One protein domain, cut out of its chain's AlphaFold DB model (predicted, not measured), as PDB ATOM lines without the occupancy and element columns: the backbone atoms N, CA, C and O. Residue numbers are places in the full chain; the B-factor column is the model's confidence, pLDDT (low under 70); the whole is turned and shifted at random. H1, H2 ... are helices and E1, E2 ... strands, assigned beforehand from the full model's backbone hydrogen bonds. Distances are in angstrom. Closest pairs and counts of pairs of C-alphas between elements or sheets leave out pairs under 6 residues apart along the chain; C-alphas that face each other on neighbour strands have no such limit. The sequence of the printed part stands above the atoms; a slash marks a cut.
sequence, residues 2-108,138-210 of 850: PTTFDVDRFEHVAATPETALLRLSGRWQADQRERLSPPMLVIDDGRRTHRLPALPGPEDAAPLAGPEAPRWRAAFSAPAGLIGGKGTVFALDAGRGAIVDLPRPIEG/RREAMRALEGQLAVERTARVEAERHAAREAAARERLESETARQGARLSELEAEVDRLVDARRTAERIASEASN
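Overview. This is residues 2 to 108 and 138 to 210 of the 850 residues of an uncharacterized protein of Actinobacteria bacterium (UniProt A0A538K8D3). Two small three-stranded sheets make a compact body, and two helical arms stick out from opposite ends of it: residues 138 to 169 of the long helix H1 and residues 195 to 210 of H2. The link between the helices, residues 175 to 190, threads through the body, and the arms make the length of the rod-shaped whole. The printed part has 180 residues, with named elements in the order E1 E2 E3 E4 E5 E6 H1 H2; the sheets, E1 - E2 - E4 and E3 - E5 - E6, are antiparallel, and the class is mixed, helices and strands. It is only just loose, close to extended, with a radius of gyration of the C-alphas of 23.8 A, and spans 108 by 40 by 27 A.

Arrangement. In the twisted first sheet, E1, residues 4 to 14, and E2, residues 19 to 29, form a hairpin with a tight link; N 6 and O 27 are 2.9 A apart, within hydrogen-bond range. E1 bends by 61 degrees at residue 8. On the other side of E2 is E4, residues 72 to 79, antiparallel to it at 151 degrees, with N 22 and O 76 at 2.8 A. In the second sheet, E5, residues 89 to 93, is the inner strand; it pairs with E3, residues 42 to 44, through N 44 and O 89 at 2.8 A, and forms a hairpin with E6, residues 99 to 102, through N 100 and O 92 at 2.9 A. The closest C-alphas of E1 and E6 are those of Thr 4 and Val 100, 7.5 A apart. H1, residues 138 to 174, only grazes the first sheet with residues 172 to 174, with 5 pairs of C-alphas within 10 A. H2, residues 191 to 210, is apart from H1 and from the six strands. Each O i to N i+4 pair is within hydrogen-bond range in H2, and 30 of 33 are in H1.

Along the chain. E1 begins at C-alpha 4, (82.239, 84.961, 116.664), and is 29.1 A long; E2 is 31.6 A and E4 24.1 A. H1 runs 54.2 A from C-alpha 138 at (31.658, 47.508, 99.233), with a kink of 32 degrees near residue 145. H2 is 27.2 A long and ends at C-alpha 210, (120.291, 99.391, 133.899).

Size, cuts and confidence. The C-alphas of Arg 138 and Asn 210, the two farthest apart, are 108.4 A apart. Without the stretches that stand free, the body of 132 residues spans 40 by 27 by 27 A. Residues 109 to 137 are not printed, and C-alphas 108 and 138 are 57.3 A apart across this cut. The links E2 to E3, E3 to E4 and H1 to H2 are long. The mean pLDDT of the printed part is 74.9; 42 residues are under 70, among them residues 138 to 157.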
ATOM      1  N   PRO A   2      80.762  91.777 117.240       67.75
ATOM      2  CA  PRO A   2      81.430  91.006 118.286       67.75
ATOM      3  C   PRO A   2      82.048  89.745 117.665       67.75
ATOM      4  O   PRO A   2      81.439  89.143 116.780       67.75
ATOM      5  N   THR A   3      83.250  89.372 118.098       74.38
ATOM      6  CA  THR A   3      84.022  88.266 117.511       74.38
ATOM      7  C   THR A   3      83.305  86.932 117.727       74.38
ATOM      8  O   THR A   3      83.093  86.510 118.864       74.38
ATOM      9  N   THR A   4      82.922  86.261 116.638       77.06
ATOM     10  CA  THR A   4      82.239  84.961 116.664       77.06
ATOM     11  C   THR A   4      83.163  83.850 116.177       77.06
ATOM     12  O   THR A   4      84.038  84.050 115.329       77.06
ATOM     13  N   PHE A   5      82.973  82.649 116.725       81.38
ATOM     14  CA  PHE A   5      83.741  81.472 116.337       81.38
ATOM     15  C   PHE A   5      82.848  80.451 115.638       81.38
ATOM     16  O   PHE A   5      81.904  79.921 116.224       81.38
ATOM     17  N   ASP A   6      83.162  80.193 114.375       79.56
ATOM     18  CA  ASP A   6      82.406  79.340 113.468       79.56
ATOM     19  C   ASP A   6      82.942  77.902 113.565       79.56
ATOM     20  O   ASP A   6      84.153  77.667 113.439       79.56
ATOM     21  N   VAL A   7      82.076  76.933 113.875       78.50
ATOM     22  CA  VAL A   7      82.500  75.558 114.191       78.50
ATOM     23  C   VAL A   7      82.583  74.706 112.931       78.50
ATOM     24  O   VAL A   7      81.597  74.552 112.223       78.50
ATOM     25  N   ASP A   8      83.743  74.088 112.669       82.94
ATOM     26  CA  ASP A   8      83.825  73.055 111.622       82.94
ATOM     27  C   ASP A   8      83.499  71.655 112.177       82.94
ATOM     28  O   ASP A   8      83.042  70.794 111.428       82.94
ATOM     29  N   ARG A   9      83.920  71.365 113.424       81.38
ATOM     30  CA  ARG A   9      83.757  70.055 114.084       81.38
ATOM     31  C   ARG A   9      84.229  70.049 115.534       81.38
ATOM     32  O   ARG A   9      85.280  70.595 115.876       81.38
ATOM     33  N   PHE A  10      83.566  69.195 116.300       79.75
ATOM     34  CA  PHE A  10      83.866  68.778 117.663       79.75
ATOM     35  C   PHE A  10      83.823  67.243 117.752       79.75
ATOM     36  O   PHE A  10      82.821  66.637 117.407       79.75
ATOM     37  N   GLU A  11      84.876  66.580 118.240       83.75
ATOM     38  CA  GLU A  11      84.863  65.115 118.471       83.75
ATOM     39  C   GLU A  11      85.602  64.708 119.767       83.75
ATOM     40  O   GLU A  11      86.567  65.369 120.142       83.75
ATOM     41  N   HIS A  12      85.172  63.655 120.484       78.12
ATOM     42  CA  HIS A  12      85.994  63.001 121.520       78.12
ATOM     43  C   HIS A  12      86.402  61.596 121.137       78.12
ATOM     44  O   HIS A  12      85.669  60.873 120.476       78.12
ATOM     45  N   VAL A  13      87.577  61.211 121.610       79.00
ATOM     46  CA  VAL A  13      88.146  59.882 121.441       79.00
ATOM     47  C   VAL A  13      88.615  59.429 122.817       79.00
ATOM     48  O   VAL A  13      89.371  60.148 123.471       79.00
ATOM     49  N   ALA A  14      88.176  58.262 123.283       72.94
ATOM     50  CA  ALA A  14      88.704  57.683 124.516       72.94
ATOM     51  C   ALA A  14      90.222  57.460 124.370       72.94
ATOM     52  O   ALA A  14      90.664  56.789 123.434       72.94
ATOM     53  N   ALA A  15      91.019  58.057 125.260       57.91
ATOM     54  CA  ALA A  15      92.479  57.943 125.243       57.91
ATOM     55  C   ALA A  15      92.959  56.886 126.246       57.91
ATOM     56  O   ALA A  15      93.819  56.067 125.927       57.91
ATOM     57  N   THR A  16      92.341  56.866 127.428       62.97
ATOM     58  CA  THR A  16      92.398  55.782 128.420       62.97
ATOM     59  C   THR A  16      90.991  55.595 129.022       62.97
ATOM     60  O   THR A  16      90.114  56.412 128.733       62.97
ATOM     61  N   PRO A  17      90.730  54.573 129.862       61.44
ATOM     62  CA  PRO A  17      89.426  54.413 130.517       61.44
ATOM     63  C   PRO A  17      88.997  55.595 131.406       61.44
ATOM     64  O   PRO A  17      87.806  55.770 131.641       61.44
ATOM     65  N   GLU A  18      89.943  56.405 131.890       71.50
ATOM     66  CA  GLU A  18      89.672  57.526 132.805       71.50
ATOM     67  C   GLU A  18      89.680  58.896 132.104       71.50
ATOM     68  O   GLU A  18      89.064  59.846 132.592       71.50
ATOM     69  N   THR A  19      90.339  59.008 130.943       77.19
ATOM     70  CA  THR A  19      90.516  60.270 130.202       77.19
ATOM     71  C   THR A  19      90.054  60.191 128.747       77.19
ATOM     72  O   THR A  19      90.530  59.383 127.942       77.19
ATOM     73  N   ALA A  20      89.154  61.108 128.391       78.44
ATOM     74  CA  ALA A  20      88.688  61.332 127.030       78.44
ATOM     75  C   ALA A  20      89.441  62.513 126.399       78.44
ATOM     76  O   ALA A  20      89.496  63.609 126.961       78.44
ATOM     77  N   LEU A  21      89.995  62.295 125.204       83.19
ATOM     78  CA  LEU A  21      90.621  63.333 124.394       83.19
ATOM     79  C   LEU A  21      89.549  64.041 123.571       83.19
ATOM     80  O   LEU A  21      89.010  63.496 122.609       83.19
ATOM     81  N   LEU A  22      89.266  65.277 123.939       76.38
ATOM     82  CA  LEU A  22      88.328  66.166 123.290       76.38
ATOM     83  C   LEU A  22      89.086  66.962 122.188       76.38
ATOM     84  O   LEU A  22      90.010  67.684 122.513       76.38
ATOM     85  N   ARG A  23      88.748  66.882 120.892       85.69
ATOM     86  CA  ARG A  23      89.376  67.622 119.761       85.69
ATOM     87  C   ARG A  23      88.411  68.636 119.095       85.69
ATOM     88  O   ARG A  23      87.230  68.319 118.934       85.69
ATOM     89  N   LEU A  24      88.887  69.818 118.662       78.06
ATOM     90  CA  LEU A  24      88.106  70.799 117.868       78.06
ATOM     91  C   LEU A  24      88.810  71.271 116.581       78.06
ATOM     92  O   LEU A  24      90.034  71.395 116.541       78.06
ATOM     93  N   SER A  25      88.012  71.655 115.580       82.12
ATOM     94  CA  SER A  25      88.371  72.572 114.490       82.12
ATOM     95  C   SER A  25      87.291  73.640 114.226       82.12
ATOM     96  O   SER A  25      86.105  73.361 114.390       82.12
ATOM     97  N   GLY A  26      87.694  74.830 113.770       81.75
ATOM     98  CA  GLY A  26      86.801  75.928 113.361       81.75
ATOM     99  C   GLY A  26      87.567  77.138 112.803       81.75
ATOM    100  O   GLY A  26      88.783  77.049 112.583       81.75
ATOM    101  N   ARG A  27      86.872  78.270 112.605       86.56
ATOM    102  CA  ARG A  27      87.425  79.556 112.123       86.56
ATOM    103  C   ARG A  27      86.887  80.756 112.909       86.56
ATOM    104  O   ARG A  27      85.706  80.821 113.223       86.56
ATOM    105  N   TRP A  28      87.762  81.714 113.211       82.75
ATOM    106  CA  TRP A  28      87.422  82.946 113.934       82.75
ATOM    107  C   TRP A  28      87.078  84.075 112.961       82.75
ATOM    108  O   TRP A  28      87.958  84.538 112.231       82.75
ATOM    109  N   GLN A  29      85.825  84.534 112.964       77.56
ATOM    110  CA  GLN A  29      85.379  85.642 112.119       77.56
ATOM    111  C   GLN A  29      85.431  86.970 112.895       77.56
ATOM    112  O   GLN A  29      84.889  87.092 113.993       77.56
ATOM    113  N   ALA A  30      86.083  87.971 112.301       79.88
ATOM    114  CA  ALA A  30      86.142  89.352 112.780       79.88
ATOM    115  C   ALA A  30      86.298  90.304 111.581       79.88
ATOM    116  O   ALA A  30      86.823  89.901 110.542       79.88
ATOM    117  N   ASP A  31      85.882  91.567 111.716       74.75
ATOM    118  CA  ASP A  31      85.912  92.537 110.603       74.75
ATOM    119  C   ASP A  31      87.344  92.953 110.201       74.75
ATOM    120  O   ASP A  31      87.574  93.447 109.098       74.75
ATOM    121  N   GLN A  32      88.321  92.770 111.096       71.50
ATOM    122  CA  GLN A  32      89.738  93.081 110.888       71.50
ATOM    123  C   GLN A  32      90.617  91.938 111.415       71.50
ATOM    124  O   GLN A  32      90.157  91.095 112.183       71.50
ATOM    125  N   ARG A  33      91.891  91.893 110.997       77.00
ATOM    126  CA  ARG A  33      92.838  90.869 111.464       77.00
ATOM    127  C   ARG A  33      93.357  91.193 112.864       77.00
ATOM    128  O   ARG A  33      94.297  91.970 113.008       77.00
ATOM    129  N   GLU A  34      92.769  90.562 113.875       78.12
ATOM    130  CA  GLU A  34      93.181  90.666 115.278       78.12
ATOM    131  C   GLU A  34      93.786  89.350 115.784       78.12
ATOM    132  O   GLU A  34      93.417  88.266 115.328       78.12
ATOM    133  N   ARG A  35      94.728  89.433 116.735       79.75
ATOM    134  CA  ARG A  35      95.160  88.263 117.506       79.75
ATOM    135  C   ARG A  35      94.287  88.132 118.742       79.75
ATOM    136  O   ARG A  35      94.258  89.044 119.568       79.75
ATOM    137  N   LEU A  36      93.645  86.978 118.869       78.75
ATOM    138  CA  LEU A  36      93.211  86.486 120.169       78.75
ATOM    139  C   LEU A  36      94.428  85.796 120.816       78.75
ATOM    140  O   LEU A  36      95.564  85.909 120.348       78.75
ATOM    141  N   SER A  37      94.201  85.036 121.864       75.62
ATOM    142  CA  SER A  37      95.246  84.530 122.764       75.62
ATOM    143  C   SER A  37      95.192  82.956 122.845       75.62
ATOM    144  O   SER A  37      94.641  82.500 121.856       75.62
ATOM    145  N   PRO A  38      95.730  82.187 123.880       76.94
ATOM    146  CA  PRO A  38      95.682  80.696 124.471       76.94
ATOM    147  C   PRO A  38      94.421  79.473 124.920       76.94
ATOM    148  O   PRO A  38      93.673  79.877 125.762       76.94
ATOM    149  N   PRO A  39      93.903  78.098 124.620       78.38
ATOM    150  CA  PRO A  39      92.513  77.531 124.867       78.38
ATOM    151  C   PRO A  39      92.066  76.521 126.079       78.38
ATOM    152  O   PRO A  39      92.643  75.453 126.219       78.38
ATOM    153  N   MET A  40      91.056  76.783 126.970       83.56
ATOM    154  CA  MET A  40      90.473  76.106 128.192       83.56
ATOM    155  C   MET A  40      88.905  76.040 128.338       83.56
ATOM    156  O   MET A  40      88.236  76.940 127.843       83.56
ATOM    157  N   LEU A  41      88.352  75.031 129.068       80.31
ATOM    158  CA  LEU A  41      86.962  74.462 129.108       80.31
ATOM    159  C   LEU A  41      85.980  74.819 130.236       80.31
ATOM    160  O   LEU A  41      85.975  74.109 131.240       80.31
ATOM    161  N   VAL A  42      85.029  75.739 130.037       83.69
ATOM    162  CA  VAL A  42      83.921  75.917 131.005       83.69
ATOM    163  C   VAL A  42      82.923  74.740 130.944       83.69
ATOM    164  O   VAL A  42      82.242  74.576 129.933       83.69
ATOM    165  N   ILE A  43      82.820  73.933 132.013       77.06
ATOM    166  CA  ILE A  43      81.776  72.897 132.223       77.06
ATOM    167  C   ILE A  43      81.061  73.191 133.540       77.06
ATOM    168  O   ILE A  43      81.717  73.128 134.572       77.06
ATOM    169  N   ASP A  44      79.754  73.425 133.564       74.00
ATOM    170  CA  ASP A  44      78.990  73.432 134.819       74.00
ATOM    171  C   ASP A  44      78.188  72.139 134.966       74.00
ATOM    172  O   ASP A  44      77.348  71.859 134.116       74.00
ATOM    173  N   ASP A  45      78.441  71.333 136.004       74.44
ATOM    174  CA  ASP A  45      77.717  70.071 136.249       74.44
ATOM    175  C   ASP A  45      76.393  70.243 137.028       74.44
ATOM    176  O   ASP A  45      75.742  69.256 137.385       74.44
ATOM    177  N   GLY A  46      75.986  71.488 137.304       55.94
ATOM    178  CA  GLY A  46      74.862  71.832 138.175       55.94
ATOM    179  C   GLY A  46      75.223  71.844 139.666       55.94
ATOM    180  O   GLY A  46      74.346  72.030 140.514       55.94
ATOM    181  N   ARG A  47      76.499  71.624 140.008       71.81
ATOM    182  CA  ARG A  47      77.066  71.739 141.362       71.81
ATOM    183  C   ARG A  47      78.324  72.605 141.372       71.81
ATOM    184  O   ARG A  47      78.572  73.272 142.378       71.81
ATOM    185  N   ARG A  48      79.142  72.548 140.314       72.25
ATOM    186  CA  ARG A  48      80.399  73.289 140.143       72.25
ATOM    187  C   ARG A  48      80.699  73.576 138.673       72.25
ATOM    188  O   ARG A  48      80.600  72.697 137.820       72.25
ATOM    189  N   THR A  49      81.229  74.771 138.435       75.44
ATOM    190  CA  THR A  49      81.851  75.168 137.172       75.44
ATOM    191  C   THR A  49      83.341  74.784 137.148       75.44
ATOM    192  O   THR A  49      84.125  75.226 137.987       75.44
ATOM    193  N   HIS A  50      83.748  73.967 136.181       82.31
ATOM    194  CA  HIS A  50      85.123  73.551 135.879       82.31
ATOM    195  C   HIS A  50      85.709  74.384 134.723       82.31
ATOM    196  O   HIS A  50      84.948  74.918 133.923       82.31
ATOM    197  N   ARG A  51      87.048  74.474 134.620       81.75
ATOM    198  CA  ARG A  51      87.813  75.112 133.520       81.75
ATOM    199  C   ARG A  51      89.021  74.217 133.124       81.75
ATOM    200  O   ARG A  51      89.856  73.981 133.990       81.75
ATOM    201  N   LEU A  52      89.125  73.675 131.889       84.12
ATOM    202  CA  LEU A  52      90.176  72.681 131.472       84.12
ATOM    203  C   LEU A  52      90.993  73.048 130.198       84.12
ATOM    204  O   LEU A  52      90.364  73.172 129.154       84.12
ATOM    205  N   PRO A  53      92.340  73.176 130.226       83.19
ATOM    206  CA  PRO A  53      93.187  73.652 129.110       83.19
ATOM    207  C   PRO A  53      93.381  72.652 127.947       83.19
ATOM    208  O   PRO A  53      92.929  71.502 128.005       83.19
ATOM    209  N   ALA A  54      94.074  73.097 126.894       79.06
ATOM    210  CA  ALA A  54      94.454  72.299 125.735       79.06
ATOM    211  C   ALA A  54      95.707  71.464 126.003       79.06
ATOM    212  O   ALA A  54      96.204  71.339 127.122       79.06
ATOM    213  N   LEU A  55      96.190  70.839 124.937       79.75
ATOM    214  CA  LEU A  55      97.398  70.040 124.889       79.75
ATOM    215  C   LEU A  55      98.359  70.671 123.869       79.75
ATOM    216  O   LEU A  55      97.902  71.028 122.782       79.75
ATOM    217  N   PRO A  56      99.666  70.790 124.173       73.38
ATOM    218  CA  PRO A  56     100.611  71.488 123.304       73.38
ATOM    219  C   PRO A  56     100.718  70.887 121.896       73.38
ATOM    220  O   PRO A  56     100.965  69.688 121.729       73.38
ATOM    221  N   GLY A  57     100.602  71.748 120.887       59.19
ATOM    222  CA  GLY A  57     100.738  71.426 119.471       59.19
ATOM    223  C   GLY A  57     101.220  72.636 118.656       59.19
ATOM    224  O   GLY A  57     101.300  73.751 119.172       59.19
ATOM    225  N   PRO A  58     101.593  72.444 117.376       52.53
ATOM    226  CA  PRO A  58     102.203  73.498 116.558       52.53
ATOM    227  C   PRO A  58     101.223  74.586 116.077       52.53
ATOM    228  O   PRO A  58     101.662  75.551 115.457       52.53
ATOM    229  N   GLU A  59      99.917  74.447 116.333       59.12
ATOM    230  CA  GLU A  59      98.877  75.439 115.999       59.12
ATOM    231  C   GLU A  59      98.311  76.129 117.259       59.12
ATOM    232  O   GLU A  59      97.295  76.820 117.187       59.12
ATOM    233  N   ASP A  60      98.964  75.952 118.413       60.41
ATOM    234  CA  ASP A  60      98.402  76.223 119.738       60.41
ATOM    235  C   ASP A  60      99.163  77.324 120.518       60.41
ATOM    236  O   ASP A  60      99.362  77.175 121.717       60.41
ATOM    237  N   ALA A  61      99.562  78.432 119.857       60.44
ATOM    238  CA  ALA A  61      99.929  79.718 120.504       60.44
ATOM    239  C   ALA A  61      99.428  80.998 119.751       60.44
ATOM    240  O   ALA A  61      99.922  81.335 118.673       60.44
ATOM    241  N   ALA A  62      98.457  81.721 120.344       72.56
ATOM    242  CA  ALA A  62      97.592  82.820 119.816       72.56
ATOM    243  C   ALA A  62      97.082  82.765 118.319       72.56
ATOM    244  O   ALA A  62      97.901  82.803 117.399       72.56
ATOM    245  N   PRO A  63      95.758  82.778 118.001       74.31
ATOM    246  CA  PRO A  63      95.233  82.714 116.626       74.31
ATOM    247  C   PRO A  63      95.078  84.097 116.007       74.31
ATOM    248  O   PRO A  63      94.993  85.095 116.717       74.31
ATOM    249  N   LEU A  64      94.897  84.137 114.685       79.06
ATOM    250  CA  LEU A  64      94.237  85.266 114.028       79.06
ATOM    251  C   LEU A  64      92.730  85.017 113.901       79.06
ATOM    252  O   LEU A  64      92.320  83.997 113.344       79.06
ATOM    253  N   ALA A  65      91.937  85.995 114.329       77.44
ATOM    254  CA  ALA A  65      90.593  86.233 113.815       77.44
ATOM    255  C   ALA A  65      90.660  87.206 112.626       77.44
ATOM    256  O   ALA A  65      91.628  87.957 112.489       77.44
ATOM    257  N   GLY A  66      89.667  87.177 111.737       79.62
ATOM    258  CA  GLY A  66      89.583  88.091 110.592       79.62
ATOM    259  C   GLY A  66      88.710  87.552 109.454       79.62
ATOM    260  O   GLY A  66      88.248  86.414 109.536       79.62
ATOM    261  N   PRO A  67      88.505  88.324 108.369       72.75
ATOM    262  CA  PRO A  67      87.573  87.950 107.298       72.75
ATOM    263  C   PRO A  67      88.046  86.724 106.498       72.75
ATOM    264  O   PRO A  67      87.251  85.859 106.152       72.75
ATOM    265  N   GLU A  68      89.358  86.603 106.279       70.25
ATOM    266  CA  GLU A  68      90.010  85.377 105.806       70.25
ATOM    267  C   GLU A  68      91.013  84.906 106.865       70.25
ATOM    268  O   GLU A  68      92.224  85.167 106.779       70.25
ATOM    269  N   ALA A  69      90.483  84.276 107.916       71.94
ATOM    270  CA  ALA A  69      91.258  83.626 108.968       71.94
ATOM    271  C   ALA A  69      91.654  82.186 108.574       71.94
ATOM    272  O   ALA A  69      90.839  81.453 107.998       71.94
ATOM    273  N   PRO A  70      92.884  81.735 108.894       77.69
ATOM    274  CA  PRO A  70      93.288  80.352 108.673       77.69
ATOM    275  C   PRO A  70      92.468  79.388 109.543       77.69
ATOM    276  O   PRO A  70      92.040  79.716 110.650       77.69
ATOM    277  N   ARG A  71      92.262  78.166 109.044       78.88
ATOM    278  CA  ARG A  71      91.583  77.099 109.790       78.88
ATOM    279  C   ARG A  71      92.421  76.683 110.996       78.88
ATOM    280  O   ARG A  71      93.612  76.439 110.837       78.88
ATOM    281  N   TRP A  72      91.796  76.522 112.162       84.50
ATOM    282  CA  TRP A  72      92.536  76.313 113.404       84.50
ATOM    283  C   TRP A  72      92.040  75.125 114.261       84.50
ATOM    284  O   TRP A  72      90.841  74.980 114.539       84.50
ATOM    285  N   ARG A  73      92.972  74.279 114.736       84.31
ATOM    286  CA  ARG A  73      92.739  72.945 115.341       84.31
ATOM    287  C   ARG A  73      93.487  72.764 116.675       84.31
ATOM    288  O   ARG A  73      94.575  73.293 116.806       84.31
ATOM    289  N   ALA A  74      92.878  72.082 117.651       81.75
ATOM    290  CA  ALA A  74      93.419  71.874 119.008       81.75
ATOM    291  C   ALA A  74      92.754  70.664 119.693       81.75
ATOM    292  O   ALA A  74      91.702  70.191 119.239       81.75
ATOM    293  N   ALA A  75      93.322  70.181 120.801       82.25
ATOM    294  CA  ALA A  75      92.738  69.109 121.610       82.25
ATOM    295  C   ALA A  75      92.984  69.287 123.119       82.25
ATOM    296  O   ALA A  75      93.928  69.953 123.517       82.25
ATOM    297  N   PHE A  76      92.132  68.674 123.940       80.62
ATOM    298  CA  PHE A  76      91.941  68.930 125.369       80.62
ATOM    299  C   PHE A  76      91.725  67.599 126.094       80.62
ATOM    300  O   PHE A  76      91.024  66.726 125.577       80.62
ATOM    301  N   SER A  77      92.297  67.427 127.283       77.88
ATOM    302  CA  SER A  77      92.117  66.204 128.078       77.88
ATOM    303  C   SER A  77      91.088  66.430 129.182       77.88
ATOM    304  O   SER A  77      91.230  67.369 129.967       77.88
ATOM    305  N   ALA A  78      90.060  65.581 129.260       76.94
ATOM    306  CA  ALA A  78      89.016  65.675 130.279       76.94
ATOM    307  C   ALA A  78      88.776  64.327 130.988       76.94
ATOM    308  O   ALA A  78      88.734  63.288 130.318       76.94
ATOM    309  N   PRO A  79      88.566  64.316 132.321       79.56
ATOM    310  CA  PRO A  79      88.110  63.128 133.039       79.56
ATOM    311  C   PRO A  79      86.727  62.686 132.544       79.56
ATOM    312  O   PRO A  79      85.806  63.501 132.463       79.56
ATOM    313  N   ALA A  80      86.562  61.394 132.254       72.12
ATOM    314  CA  ALA A  80      85.365  60.869 131.587       72.12
ATOM    315  C   ALA A  80      84.042  61.151 132.341       72.12
ATOM    316  O   ALA A  80      82.993  61.313 131.719       72.12
ATOM    317  N   GLY A  81      84.085  61.263 133.674       71.25
ATOM    318  CA  GLY A  81      82.899  61.451 134.519       71.25
ATOM    319  C   GLY A  81      82.171  62.796 134.369       71.25
ATOM    320  O   GLY A  81      80.968  62.845 134.612       71.25
ATOM    321  N   LEU A  82      82.846  63.872 133.939       75.00
ATOM    322  CA  LEU A  82      82.224  65.206 133.810       75.00
ATOM    323  C   LEU A  82      81.317  65.346 132.575       75.00
ATOM    324  O   LEU A  82      80.594  66.328 132.438       75.00
ATOM    325  N   ILE A  83      81.373  64.382 131.653       77.56
ATOM    326  CA  ILE A  83      80.811  64.517 130.305       77.56
ATOM    327  C   ILE A  83      79.330  64.090 130.234       77.56
ATOM    328  O   ILE A  83      78.584  64.600 129.403       77.56
ATOM    329  N   GLY A  84      78.883  63.179 131.108       56.62
ATOM    330  CA  GLY A  84      77.574  62.509 131.003       56.62
ATOM    331  C   GLY A  84      76.404  63.134 131.781       56.62
ATOM    332  O   GLY A  84      75.365  62.488 131.934       56.62
ATOM    333  N   GLY A  85      76.553  64.336 132.344       63.81
ATOM    334  CA  GLY A  85      75.556  64.913 133.253       63.81
ATOM    335  C   GLY A  85      74.335  65.518 132.547       63.81
ATOM    336  O   GLY A  85      74.437  66.460 131.766       63.81
ATOM    337  N   LYS A  86      73.127  65.040 132.882       51.75
ATOM    338  CA  LYS A  86      71.864  65.565 132.316       51.75
ATOM    339  C   LYS A  86      71.540  67.015 132.713       51.75
ATOM    340  O   LYS A  86      70.717  67.644 132.055       51.75
ATOM    341  N   GLY A  87      72.165  67.521 133.779       54.97
ATOM    342  CA  GLY A  87      72.096  68.922 134.207       54.97
ATOM    343  C   GLY A  87      73.231  69.803 133.672       54.97
ATOM    344  O   GLY A  87      73.245  70.988 133.972       54.97
ATOM    345  N   THR A  88      74.176  69.242 132.908       78.62
ATOM    346  CA  THR A  88      75.442  69.910 132.575       78.62
ATOM    347  C   THR A  88      75.303  70.913 131.425       78.62
ATOM    348  O   THR A  88      74.607  70.617 130.447       78.62
ATOM    349  N   VAL A  89      75.995  72.055 131.525       80.50
ATOM    350  CA  VAL A  89      76.080  73.164 130.542       80.50
ATOM    351  C   VAL A  89      77.563  73.484 130.260       80.50
ATOM    352  O   VAL A  89      78.415  73.145 131.081       80.50
ATOM    353  N   PHE A  90      77.911  74.095 129.120       82.75
ATOM    354  CA  PHE A  90      79.304  74.376 128.730       82.75
ATOM    355  C   PHE A  90      79.487  75.823 128.179       82.75
ATOM    356  O   PHE A  90      78.496  76.467 127.854       82.75
ATOM    357  N   ALA A  91      80.716  76.380 128.123       80.56
ATOM    358  CA  ALA A  91      80.987  77.746 127.595       80.56
ATOM    359  C   ALA A  91      82.421  78.009 127.064       80.56
ATOM    360  O   ALA A  91      83.379  77.443 127.589       80.56
ATOM    361  N   LEU A  92      82.563  78.871 126.035       85.00
ATOM    362  CA  LEU A  92      83.824  79.363 125.420       85.00
ATOM    363  C   LEU A  92      84.035  80.814 125.865       85.00
ATOM    364  O   LEU A  92      83.251  81.669 125.480       85.00
ATOM    365  N   ASP A  93      85.060  81.098 126.670       79.00
ATOM    366  CA  ASP A  93      85.259  82.391 127.355       79.00
ATOM    367  C   ASP A  93      86.345  83.244 126.667       79.00
ATOM    368  O   ASP A  93      87.529  83.052 126.934       79.00
ATOM    369  N   ALA A  94      85.974  84.120 125.718       71.81
ATOM    370  CA  ALA A  94      86.890  84.553 124.649       71.81
ATOM    371  C   ALA A  94      88.090  85.453 125.030       71.81
ATOM    372  O   ALA A  94      88.824  85.907 124.148       71.81
ATOM    373  N   GLY A  95      88.288  85.739 126.318       69.19
ATOM    374  CA  GLY A  95      89.060  86.901 126.740       69.19
ATOM    375  C   GLY A  95      88.297  88.182 126.392       69.19
ATOM    376  O   GLY A  95      87.462  88.227 125.487       69.19
ATOM    377  N   ARG A  96      88.506  89.250 127.166       66.00
ATOM    378  CA  ARG A  96      87.775  90.529 127.001       66.00
ATOM    379  C   ARG A  96      86.231  90.412 127.020       66.00
ATOM    380  O   ARG A  96      85.549  91.339 126.593       66.00
ATOM    381  N   GLY A  97      85.681  89.323 127.566       67.88
ATOM    382  CA  GLY A  97      84.262  89.186 127.924       67.88
ATOM    383  C   GLY A  97      83.324  88.564 126.880       67.88
ATOM    384  O   GLY A  97      82.126  88.495 127.143       67.88
ATOM    385  N   ALA A  98      83.813  88.089 125.731       70.88
ATOM    386  CA  ALA A  98      82.962  87.388 124.763       70.88
ATOM    387  C   ALA A  98      82.796  85.898 125.132       70.88
ATOM    388  O   ALA A  98      83.413  85.016 124.544       70.88
ATOM    389  N   ILE A  99      81.943  85.610 126.120       74.81
ATOM    390  CA  ILE A  99      81.503  84.233 126.377       74.81
ATOM    391  C   ILE A  99      80.524  83.821 125.268       74.81
ATOM    392  O   ILE A  99      79.397  84.312 125.223       74.81
ATOM    393  N   VAL A 100      80.953  82.942 124.361       80.56
ATOM    394  CA  VAL A 100      80.070  82.310 123.366       80.56
ATOM    395  C   VAL A 100      79.349  81.149 124.060       80.56
ATOM    396  O   VAL A 100      79.964  80.445 124.865       80.56
ATOM    397  N   ASP A 101      78.052  80.971 123.791       72.19
ATOM    398  CA  ASP A 101      77.168  80.062 124.544       72.19
ATOM    399  C   ASP A 101      76.837  78.749 123.804       72.19
ATOM    400  O   ASP A 101      76.692  78.716 122.579       72.19
ATOM    401  N   LEU A 102      76.842  77.640 124.550       76.69
ATOM    402  CA  LEU A 102      77.732  76.530 124.186       76.69
ATOM    403  C   LEU A 102      77.251  75.146 124.725       76.69
ATOM    404  O   LEU A 102      77.504  74.754 125.861       76.69
ATOM    405  N   PRO A 103      76.511  74.375 123.920       80.81
ATOM    406  CA  PRO A 103      75.978  73.040 124.303       80.81
ATOM    407  C   PRO A 103      77.019  71.797 124.272       80.81
ATOM    408  O   PRO A 103      78.208  72.032 124.104       80.81
ATOM    409  N   ARG A 104      76.672  70.486 124.511       73.75
ATOM    410  CA  ARG A 104      77.508  69.245 124.900       73.75
ATOM    411  C   ARG A 104      78.097  68.135 123.891       73.75
ATOM    412  O   ARG A 104      77.422  67.737 122.964       73.75
ATOM    413  N   PRO A 105      79.241  67.415 124.147       71.69
ATOM    414  CA  PRO A 105      80.084  66.484 123.258       71.69
ATOM    415  C   PRO A 105      79.700  65.115 122.564       71.69
ATOM    416  O   PRO A 105      79.388  64.151 123.248       71.69
ATOM    417  N   ILE A 106      80.042  64.930 121.245       75.62
ATOM    418  CA  ILE A 106      80.054  63.640 120.450       75.62
ATOM    419  C   ILE A 106      81.375  62.862 120.550       75.62
ATOM    420  O   ILE A 106      82.420  63.470 120.803       75.62
ATOM    421  N   GLU A 107      81.310  61.546 120.286       71.62
ATOM    422  CA  GLU A 107      82.373  60.514 120.247       71.62
ATOM    423  C   GLU A 107      82.849  60.156 118.803       71.62
ATOM    424  O   GLU A 107      82.109  60.351 117.837       71.62
ATOM    425  N   GLY A 108      84.067  59.614 118.626       57.44
ATOM    426  CA  GLY A 108      84.682  59.286 117.325       57.44
ATOM    427  C   GLY A 108      85.588  58.033 117.300       57.44
ATOM    428  O   GLY A 108      86.257  57.699 118.276       57.44
ATOM    429  N   ARG A 138      32.007  48.232  97.982       51.75
ATOM    430  CA  ARG A 138      31.658  47.508  99.233       51.75
ATOM    431  C   ARG A 138      32.883  47.082 100.067       51.75
ATOM    432  O   ARG A 138      32.748  46.842 101.263       51.75
ATOM    433  N   ARG A 139      34.076  47.011  99.467       60.72
ATOM    434  CA  ARG A 139      35.362  46.841 100.172       60.72
ATOM    435  C   ARG A 139      35.976  48.172 100.610       60.72
ATOM    436  O   ARG A 139      36.728  48.176 101.575       60.72
ATOM    437  N   GLU A 140      35.654  49.281  99.952       59.62
ATOM    438  CA  GLU A 140      36.120  50.624 100.312       59.62
ATOM    439  C   GLU A 140      35.514  51.098 101.633       59.62
ATOM    440  O   GLU A 140      36.225  51.722 102.406       59.62
ATOM    441  N   ALA A 141      34.286  50.698 101.977       61.84
ATOM    442  CA  ALA A 141      33.718  50.975 103.302       61.84
ATOM    443  C   ALA A 141      34.544  50.370 104.462       61.84
ATOM    444  O   ALA A 141      34.836  51.057 105.437       61.84
ATOM    445  N   MET A 142      34.969  49.102 104.355       54.62
ATOM    446  CA  MET A 142      35.821  48.467 105.379       54.62
ATOM    447  C   MET A 142      37.273  48.964 105.302       54.62
ATOM    448  O   MET A 142      37.864  49.297 106.328       54.62
ATOM    449  N   ARG A 143      37.818  49.121 104.088       60.50
ATOM    450  CA  ARG A 143      39.166  49.675 103.875       60.50
ATOM    451  C   ARG A 143      39.301  51.149 104.253       60.50
ATOM    452  O   ARG A 143      40.421  51.580 104.483       60.50
ATOM    453  N   ALA A 144      38.220  51.924 104.331       65.44
ATOM    454  CA  ALA A 144      38.266  53.296 104.832       65.44
ATOM    455  C   ALA A 144      38.593  53.318 106.333       65.44
ATOM    456  O   ALA A 144      39.466  54.072 106.753       65.44
ATOM    457  N   LEU A 145      37.964  52.437 107.120       55.88
ATOM    458  CA  LEU A 145      38.247  52.283 108.551       55.88
ATOM    459  C   LEU A 145      39.639  51.686 108.807       55.88
ATOM    460  O   LEU A 145      40.400  52.230 109.606       55.88
ATOM    461  N   GLU A 146      40.019  50.623 108.090       59.75
ATOM    462  CA  GLU A 146      41.384  50.073 108.173       59.75
ATOM    463  C   GLU A 146      42.438  51.083 107.689       59.75
ATOM    464  O   GLU A 146      43.516  51.188 108.270       59.75
ATOM    465  N   GLY A 147      42.116  51.864 106.653       60.72
ATOM    466  CA  GLY A 147      42.976  52.887 106.067       60.72
ATOM    467  C   GLY A 147      43.213  54.072 106.999       60.72
ATOM    468  O   GLY A 147      44.358  54.488 107.151       60.72
ATOM    469  N   GLN A 148      42.183  54.574 107.685       62.25
ATOM    470  CA  GLN A 148      42.352  55.614 108.709       62.25
ATOM    471  C   GLN A 148      43.243  55.125 109.862       62.25
ATOM    472  O   GLN A 148      44.161  55.838 110.269       62.25
ATOM    473  N   LEU A 149      43.047  53.884 110.327       58.94
ATOM    474  CA  LEU A 149      43.878  53.297 111.385       58.94
ATOM    475  C   LEU A 149      45.328  53.025 110.929       58.94
ATOM    476  O   LEU A 149      46.255  53.089 111.735       58.94
ATOM    477  N   ALA A 150      45.539  52.722 109.646       62.62
ATOM    478  CA  ALA A 150      46.868  52.568 109.060       62.62
ATOM    479  C   ALA A 150      47.591  53.919 108.913       62.62
ATOM    480  O   ALA A 150      48.757  54.018 109.290       62.62
ATOM    481  N   VAL A 151      46.891  54.955 108.433       69.75
ATOM    482  CA  VAL A 151      47.433  56.312 108.247       69.75
ATOM    483  C   VAL A 151      47.881  56.927 109.573       69.75
ATOM    484  O   VAL A 151      48.980  57.476 109.634       69.75
ATOM    485  N   GLU A 152      47.100  56.788 110.652       64.31
ATOM    486  CA  GLU A 152      47.517  57.276 111.977       64.31
ATOM    487  C   GLU A 152      48.784  56.552 112.473       64.31
ATOM    488  O   GLU A 152      49.717  57.183 112.974       64.31
ATOM    489  N   ARG A 153      48.872  55.230 112.266       66.62
ATOM    490  CA  ARG A 153      50.055  54.438 112.642       66.62
ATOM    491  C   ARG A 153      51.304  54.847 111.860       66.62
ATOM    492  O   ARG A 153      52.368  54.956 112.467       66.62
ATOM    493  N   THR A 154      51.200  55.119 110.557       68.75
ATOM    494  CA  THR A 154      52.335  55.648 109.780       68.75
ATOM    495  C   THR A 154      52.708  57.065 110.206       68.75
ATOM    496  O   THR A 154      53.888  57.318 110.441       68.75
ATOM    497  N   ALA A 155      51.731  57.953 110.414       69.06
ATOM    498  CA  ALA A 155      51.981  59.325 110.860       69.06
ATOM    499  C   ALA A 155      52.697  59.368 112.221       69.06
ATOM    500  O   ALA A 155      53.616  60.162 112.417       69.06
ATOM    501  N   ARG A 156      52.343  58.465 113.147       66.06
ATOM    502  CA  ARG A 156      53.013  58.336 114.448       66.06
ATOM    503  C   ARG A 156      54.463  57.855 114.325       66.06
ATOM    504  O   ARG A 156      55.339  58.426 114.969       66.06
ATOM    505  N   VAL A 157      54.734  56.867 113.470       68.94
ATOM    506  CA  VAL A 157      56.104  56.384 113.201       68.94
ATOM    507  C   VAL A 157      56.957  57.456 112.510       68.94
ATOM    508  O   VAL A 157      58.156  57.555 112.771       68.94
ATOM    509  N   GLU A 158      56.369  58.285 111.649       70.00
ATOM    510  CA  GLU A 158      57.080  59.397 111.006       70.00
ATOM    511  C   GLU A 158      57.332  60.565 111.970       70.00
ATOM    512  O   GLU A 158      58.436  61.113 111.969       70.00
ATOM    513  N   ALA A 159      56.393  60.869 112.871       66.69
ATOM    514  CA  ALA A 159      56.599  61.828 113.958       66.69
ATOM    515  C   ALA A 159      57.719  61.385 114.922       66.69
ATOM    516  O   ALA A 159      58.609  62.176 115.233       66.69
ATOM    517  N   GLU A 160      57.743  60.111 115.335       67.12
ATOM    518  CA  GLU A 160      58.825  59.548 116.160       67.12
ATOM    519  C   GLU A 160      60.185  59.609 115.437       67.12
ATOM    520  O   GLU A 160      61.201  59.960 116.042       67.12
ATOM    521  N   ARG A 161      60.218  59.366 114.117       72.12
ATOM    522  CA  ARG A 161      61.429  59.529 113.290       72.12
ATOM    523  C   ARG A 161      61.884  60.986 113.159       72.12
ATOM    524  O   ARG A 161      63.090  61.214 113.071       72.12
ATOM    525  N   HIS A 162      60.971  61.959 113.146       70.56
ATOM    526  CA  HIS A 162      61.333  63.381 113.129       70.56
ATOM    527  C   HIS A 162      61.912  63.818 114.481       70.56
ATOM    528  O   HIS A 162      63.017  64.358 114.534       70.56
ATOM    529  N   ALA A 163      61.241  63.461 115.582       68.56
ATOM    530  CA  ALA A 163      61.708  63.735 116.940       68.56
ATOM    531  C   ALA A 163      63.090  63.115 117.224       68.56
ATOM    532  O   ALA A 163      63.952  63.763 117.817       68.56
ATOM    533  N   ALA A 164      63.349  61.891 116.743       69.19
ATOM    534  CA  ALA A 164      64.659  61.248 116.863       69.19
ATOM    535  C   ALA A 164      65.769  61.988 116.089       69.19
ATOM    536  O   ALA A 164      66.899  62.085 116.573       69.19
ATOM    537  N   ARG A 165      65.462  62.546 114.907       73.31
ATOM    538  CA  ARG A 165      66.410  63.372 114.134       73.31
ATOM    539  C   ARG A 165      66.710  64.693 114.834       73.31
ATOM    540  O   ARG A 165      67.868  65.092 114.867       73.31
ATOM    541  N   GLU A 166      65.701  65.338 115.411       71.00
ATOM    542  CA  GLU A 166      65.875  66.579 116.172       71.00
ATOM    543  C   GLU A 166      66.652  66.360 117.471       71.00
ATOM    544  O   GLU A 166      67.519  67.167 117.793       71.00
ATOM    545  N   ALA A 167      66.430  65.250 118.181       70.38
ATOM    546  CA  ALA A 167      67.245  64.875 119.338       70.38
ATOM    547  C   ALA A 167      68.720  64.685 118.942       70.38
ATOM    548  O   ALA A 167      69.590  65.339 119.508       70.38
ATOM    549  N   ALA A 168      68.993  63.902 117.892       73.31
ATOM    550  CA  ALA A 168      70.340  63.679 117.354       73.31
ATOM    551  C   ALA A 168      70.924  64.878 116.569       73.31
ATOM    552  O   ALA A 168      72.030  64.779 116.023       73.31
ATOM    553  N   ALA A 169      70.186  65.988 116.465       72.62
ATOM    554  CA  ALA A 169      70.662  67.284 115.991       72.62
ATOM    555  C   ALA A 169      70.925  68.228 117.169       72.62
ATOM    556  O   ALA A 169      71.960  68.875 117.182       72.62
ATOM    557  N   ARG A 170      70.070  68.249 118.201       74.25
ATOM    558  CA  ARG A 170      70.327  68.983 119.450       74.25
ATOM    559  C   ARG A 170      71.537  68.438 120.171       74.25
ATOM    560  O   ARG A 170      72.396  69.237 120.482       74.25
ATOM    561  N   GLU A 171      71.656  67.118 120.314       75.44
ATOM    562  CA  GLU A 171      72.859  66.460 120.839       75.44
ATOM    563  C   GLU A 171      74.099  66.791 119.995       75.44
ATOM    564  O   GLU A 171      75.194  66.686 120.520       75.44
ATOM    565  N   ARG A 172      73.957  67.242 118.733       76.44
ATOM    566  CA  ARG A 172      75.046  67.622 117.803       76.44
ATOM    567  C   ARG A 172      75.316  69.104 117.617       76.44
ATOM    568  O   ARG A 172      76.417  69.440 117.221       76.44
ATOM    569  N   LEU A 173      74.362  69.966 117.931       75.56
ATOM    570  CA  LEU A 173      74.632  71.371 118.191       75.56
ATOM    571  C   LEU A 173      75.267  71.479 119.568       75.56
ATOM    572  O   LEU A 173      76.338  72.056 119.678       75.56
ATOM    573  N   GLU A 174      74.686  70.777 120.559       74.75
ATOM    574  CA  GLU A 174      75.392  70.351 121.767       74.75
ATOM    575  C   GLU A 174      76.772  69.853 121.362       74.75
ATOM    576  O   GLU A 174      77.798  70.391 121.792       74.75
ATOM    577  N   SER A 175      76.806  68.919 120.419       76.75
ATOM    578  CA  SER A 175      78.048  68.428 119.880       76.75
ATOM    579  C   SER A 175      78.724  69.206 118.762       76.75
ATOM    580  O   SER A 175      79.380  68.609 117.908       76.75
ATOM    581  N   GLU A 176      78.787  70.527 118.962       78.00
ATOM    582  CA  GLU A 176      79.892  71.364 118.495       78.00
ATOM    583  C   GLU A 176      80.625  72.199 119.567       78.00
ATOM    584  O   GLU A 176      81.747  72.681 119.374       78.00
ATOM    585  N   THR A 177      80.081  72.264 120.774       77.56
ATOM    586  CA  THR A 177      80.212  73.473 121.592       77.56
ATOM    587  C   THR A 177      80.636  73.216 123.038       77.56
ATOM    588  O   THR A 177      80.265  73.913 123.971       77.56
ATOM    589  N   ALA A 178      81.536  72.261 123.236       76.19
ATOM    590  CA  ALA A 178      82.296  72.154 124.486       76.19
ATOM    591  C   ALA A 178      83.800  71.955 124.272       76.19
ATOM    592  O   ALA A 178      84.543  71.700 125.206       76.19
ATOM    593  N   ARG A 179      84.269  72.072 123.023       76.69
ATOM    594  CA  ARG A 179      85.678  72.199 122.631       76.69
ATOM    595  C   ARG A 179      85.875  73.442 121.801       76.69
ATOM    596  O   ARG A 179      87.006  73.834 121.638       76.69
ATOM    597  N   GLN A 180      84.800  74.098 121.368       78.44
ATOM    598  CA  GLN A 180      84.734  75.538 121.516       78.44
ATOM    599  C   GLN A 180      84.805  75.861 123.008       78.44
ATOM    600  O   GLN A 180      85.673  76.605 123.434       78.44
ATOM    601  N   GLY A 181      83.963  75.207 123.819       78.62
ATOM    602  CA  GLY A 181      83.958  75.444 125.258       78.62
ATOM    603  C   GLY A 181      85.333  75.229 125.844       78.62
ATOM    604  O   GLY A 181      85.814  76.093 126.557       78.62
ATOM    605  N   ALA A 182      86.012  74.159 125.402       77.94
ATOM    606  CA  ALA A 182      87.355  73.797 125.819       77.94
ATOM    607  C   ALA A 182      88.430  74.833 125.600       77.94
ATOM    608  O   ALA A 182      89.568  74.534 125.927       77.94
ATOM    609  N   ARG A 183      88.113  75.995 125.018       80.44
ATOM    610  CA  ARG A 183      89.041  76.618 124.117       80.44
ATOM    611  C   ARG A 183      89.398  78.091 124.342       80.44
ATOM    612  O   ARG A 183      89.548  78.692 123.292       80.44
ATOM    613  N   LEU A 184      89.659  78.556 125.617       78.62
ATOM    614  CA  LEU A 184      90.590  79.671 126.174       78.62
ATOM    615  C   LEU A 184      91.537  79.524 127.557       78.62
ATOM    616  O   LEU A 184      91.026  80.095 128.507       78.62
ATOM    617  N   SER A 185      92.780  78.950 127.996       78.50
ATOM    618  CA  SER A 185      94.008  77.924 127.841       78.50
ATOM    619  C   SER A 185      95.394  78.129 127.043       78.50
ATOM    620  O   SER A 185      96.039  79.079 127.379       78.50
ATOM    621  N   GLU A 186      95.940  77.303 126.084       80.75
ATOM    622  CA  GLU A 186      96.920  77.428 124.861       80.75
ATOM    623  C   GLU A 186      96.756  78.329 123.443       80.75
ATOM    624  O   GLU A 186      97.745  78.959 123.089       80.75
ATOM    625  N   LEU A 187      95.593  78.550 122.631       81.19
ATOM    626  CA  LEU A 187      94.707  79.767 122.107       81.19
ATOM    627  C   LEU A 187      93.283  80.464 122.816       81.19
ATOM    628  O   LEU A 187      92.250  80.005 122.341       81.19
ATOM    629  N   GLU A 188      92.892  81.410 123.842       82.50
ATOM    630  CA  GLU A 188      93.254  82.469 125.031       82.50
ATOM    631  C   GLU A 188      94.233  82.486 126.327       82.50
ATOM    632  O   GLU A 188      95.119  83.322 126.371       82.50
ATOM    633  N   ALA A 189      94.084  81.783 127.474       82.38
ATOM    634  CA  ALA A 189      94.557  82.249 128.810       82.38
ATOM    635  C   ALA A 189      96.025  81.964 129.282       82.38
ATOM    636  O   ALA A 189      96.472  82.533 130.266       82.38
ATOM    637  N   GLU A 190      96.867  81.203 128.573       84.38
ATOM    638  CA  GLU A 190      98.339  81.354 128.512       84.38
ATOM    639  C   GLU A 190      98.727  82.713 127.925       84.38
ATOM    640  O   GLU A 190      99.905  83.024 127.901       84.38
ATOM    641  N   VAL A 191      97.786  83.602 127.576       83.81
ATOM    642  CA  VAL A 191      98.108  85.031 127.600       83.81
ATOM    643  C   VAL A 191      98.519  85.481 128.985       83.81
ATOM    644  O   VAL A 191      99.379  86.336 129.044       83.81
ATOM    645  N   ASP A 192      98.052  84.871 130.078       84.62
ATOM    646  CA  ASP A 192      98.628  85.112 131.402       84.62
ATOM    647  C   ASP A 192     100.073  84.592 131.458       84.62
ATOM    648  O   ASP A 192     100.965  85.328 131.871       84.62
ATOM    649  N   ARG A 193     100.364  83.389 130.929       84.81
ATOM    650  CA  ARG A 193     101.753  82.880 130.826       84.81
ATOM    651  C   ARG A 193     102.628  83.765 129.934       84.81
ATOM    652  O   ARG A 193     103.777  84.008 130.280       84.81
ATOM    653  N   LEU A 194     102.110  84.268 128.815       84.94
ATOM    654  CA  LEU A 194     102.804  85.137 127.866       84.94
ATOM    655  C   LEU A 194     102.915  86.568 128.392       84.94
ATOM    656  O   LEU A 194     103.910  87.217 128.111       84.94
ATOM    657  N   VAL A 195     101.953  87.065 129.170       85.31
ATOM    658  CA  VAL A 195     101.994  88.370 129.842       85.31
ATOM    659  C   VAL A 195     102.959  88.320 131.012       85.31
ATOM    660  O   VAL A 195     103.731  89.258 131.162       85.31
ATOM    661  N   ASP A 196     103.005  87.242 131.790       85.56
ATOM    662  CA  ASP A 196     103.984  87.078 132.866       85.56
ATOM    663  C   ASP A 196     105.380  86.744 132.329       85.56
ATOM    664  O   ASP A 196     106.368  87.270 132.846       85.56
ATOM    665  N   ALA A 197     105.495  85.997 131.226       83.69
ATOM    666  CA  ALA A 197     106.746  85.869 130.482       83.69
ATOM    667  C   ALA A 197     107.184  87.216 129.887       83.69
ATOM    668  O   ALA A 197     108.360  87.557 129.978       83.69
ATOM    669  N   ARG A 198     106.258  88.026 129.348       87.50
ATOM    670  CA  ARG A 198     106.552  89.370 128.823       87.50
ATOM    671  C   ARG A 198     106.938  90.336 129.938       87.50
ATOM    672  O   ARG A 198     107.938  91.012 129.777       87.50
ATOM    673  N   ARG A 199     106.244  90.351 131.081       88.06
ATOM    674  CA  ARG A 199     106.611  91.117 132.291       88.06
ATOM    675  C   ARG A 199     107.974  90.687 132.823       88.06
ATOM    676  O   ARG A 199     108.775  91.524 133.222       88.06
ATOM    677  N   THR A 200     108.260  89.386 132.809       85.00
ATOM    678  CA  THR A 200     109.563  88.842 133.212       85.00
ATOM    679  C   THR A 200     110.657  89.253 132.229       85.00
ATOM    680  O   THR A 200     111.725  89.663 132.668       85.00
ATOM    681  N   ALA A 201     110.389  89.238 130.922       82.19
ATOM    682  CA  ALA A 201     111.306  89.720 129.892       82.19
ATOM    683  C   ALA A 201     111.486  91.249 129.926       82.19
ATOM    684  O   ALA A 201     112.604  91.720 129.780       82.19
ATOM    685  N   GLU A 202     110.430  92.026 130.179       87.19
ATOM    686  CA  GLU A 202     110.465  93.482 130.384       87.19
ATOM    687  C   GLU A 202     111.278  93.835 131.632       87.19
ATOM    688  O   GLU A 202     112.102  94.747 131.585       87.19
ATOM    689  N   ARG A 203     111.111  93.082 132.729       87.62
ATOM    690  CA  ARG A 203     111.922  93.218 133.943       87.62
ATOM    691  C   ARG A 203     113.386  92.868 133.672       87.62
ATOM    692  O   ARG A 203     114.238  93.700 133.948       87.62
ATOM    693  N   ILE A 204     113.676  91.713 133.069       86.88
ATOM    694  CA  ILE A 204     115.047  91.289 132.729       86.88
ATOM    695  C   ILE A 204     115.705  92.267 131.746       86.88
ATOM    696  O   ILE A 204     116.878  92.582 131.898       86.88
ATOM    697  N   ALA A 205     114.968  92.802 130.768       83.00
ATOM    698  CA  ALA A 205     115.471  93.822 129.849       83.00
ATOM    699  C   ALA A 205     115.705  95.169 130.552       83.00
ATOM    700  O   ALA A 205     116.663  95.866 130.227       83.00
ATOM    701  N   SER A 206     114.874  95.530 131.534       85.25
ATOM    702  CA  SER A 206     115.055  96.739 132.350       85.25
ATOM    703  C   SER A 206     116.228  96.609 133.323       85.25
ATOM    704  O   SER A 206     116.968  97.570 133.514       85.25
ATOM    705  N   GLU A 207     116.428  95.429 133.909       87.94
ATOM    706  CA  GLU A 207     117.592  95.073 134.727       87.94
ATOM    707  C   GLU A 207     118.853  95.122 133.856       87.94
ATOM    708  O   GLU A 207     119.687  96.000 134.057       87.94
ATOM    709  N   ALA A 208     118.914  94.336 132.777       84.12
ATOM    710  CA  ALA A 208     120.043  94.316 131.848       84.12
ATOM    711  C   ALA A 208     120.344  95.687 131.214       84.12
ATOM    712  O   ALA A 208     121.508  96.007 130.985       84.12
ATOM    713  N   SER A 209     119.334  96.526 130.944       86.00
ATOM    714  CA  SER A 209     119.550  97.890 130.440       86.00
ATOM    715  C   SER A 209     120.051  98.853 131.518       86.00
ATOM    716  O   SER A 209     120.765  99.802 131.183       86.00
ATOM    717  N   ASN A 210     119.695  98.651 132.790       89.31
ATOM    718  CA  ASN A 210     120.291  99.391 133.899       89.31
ATOM    719  C   ASN A 210     121.721  98.918 134.172       89.31
ATOM    720  O   ASN A 210     122.580  99.763 134.397       89.31
TER     721      ASN A 210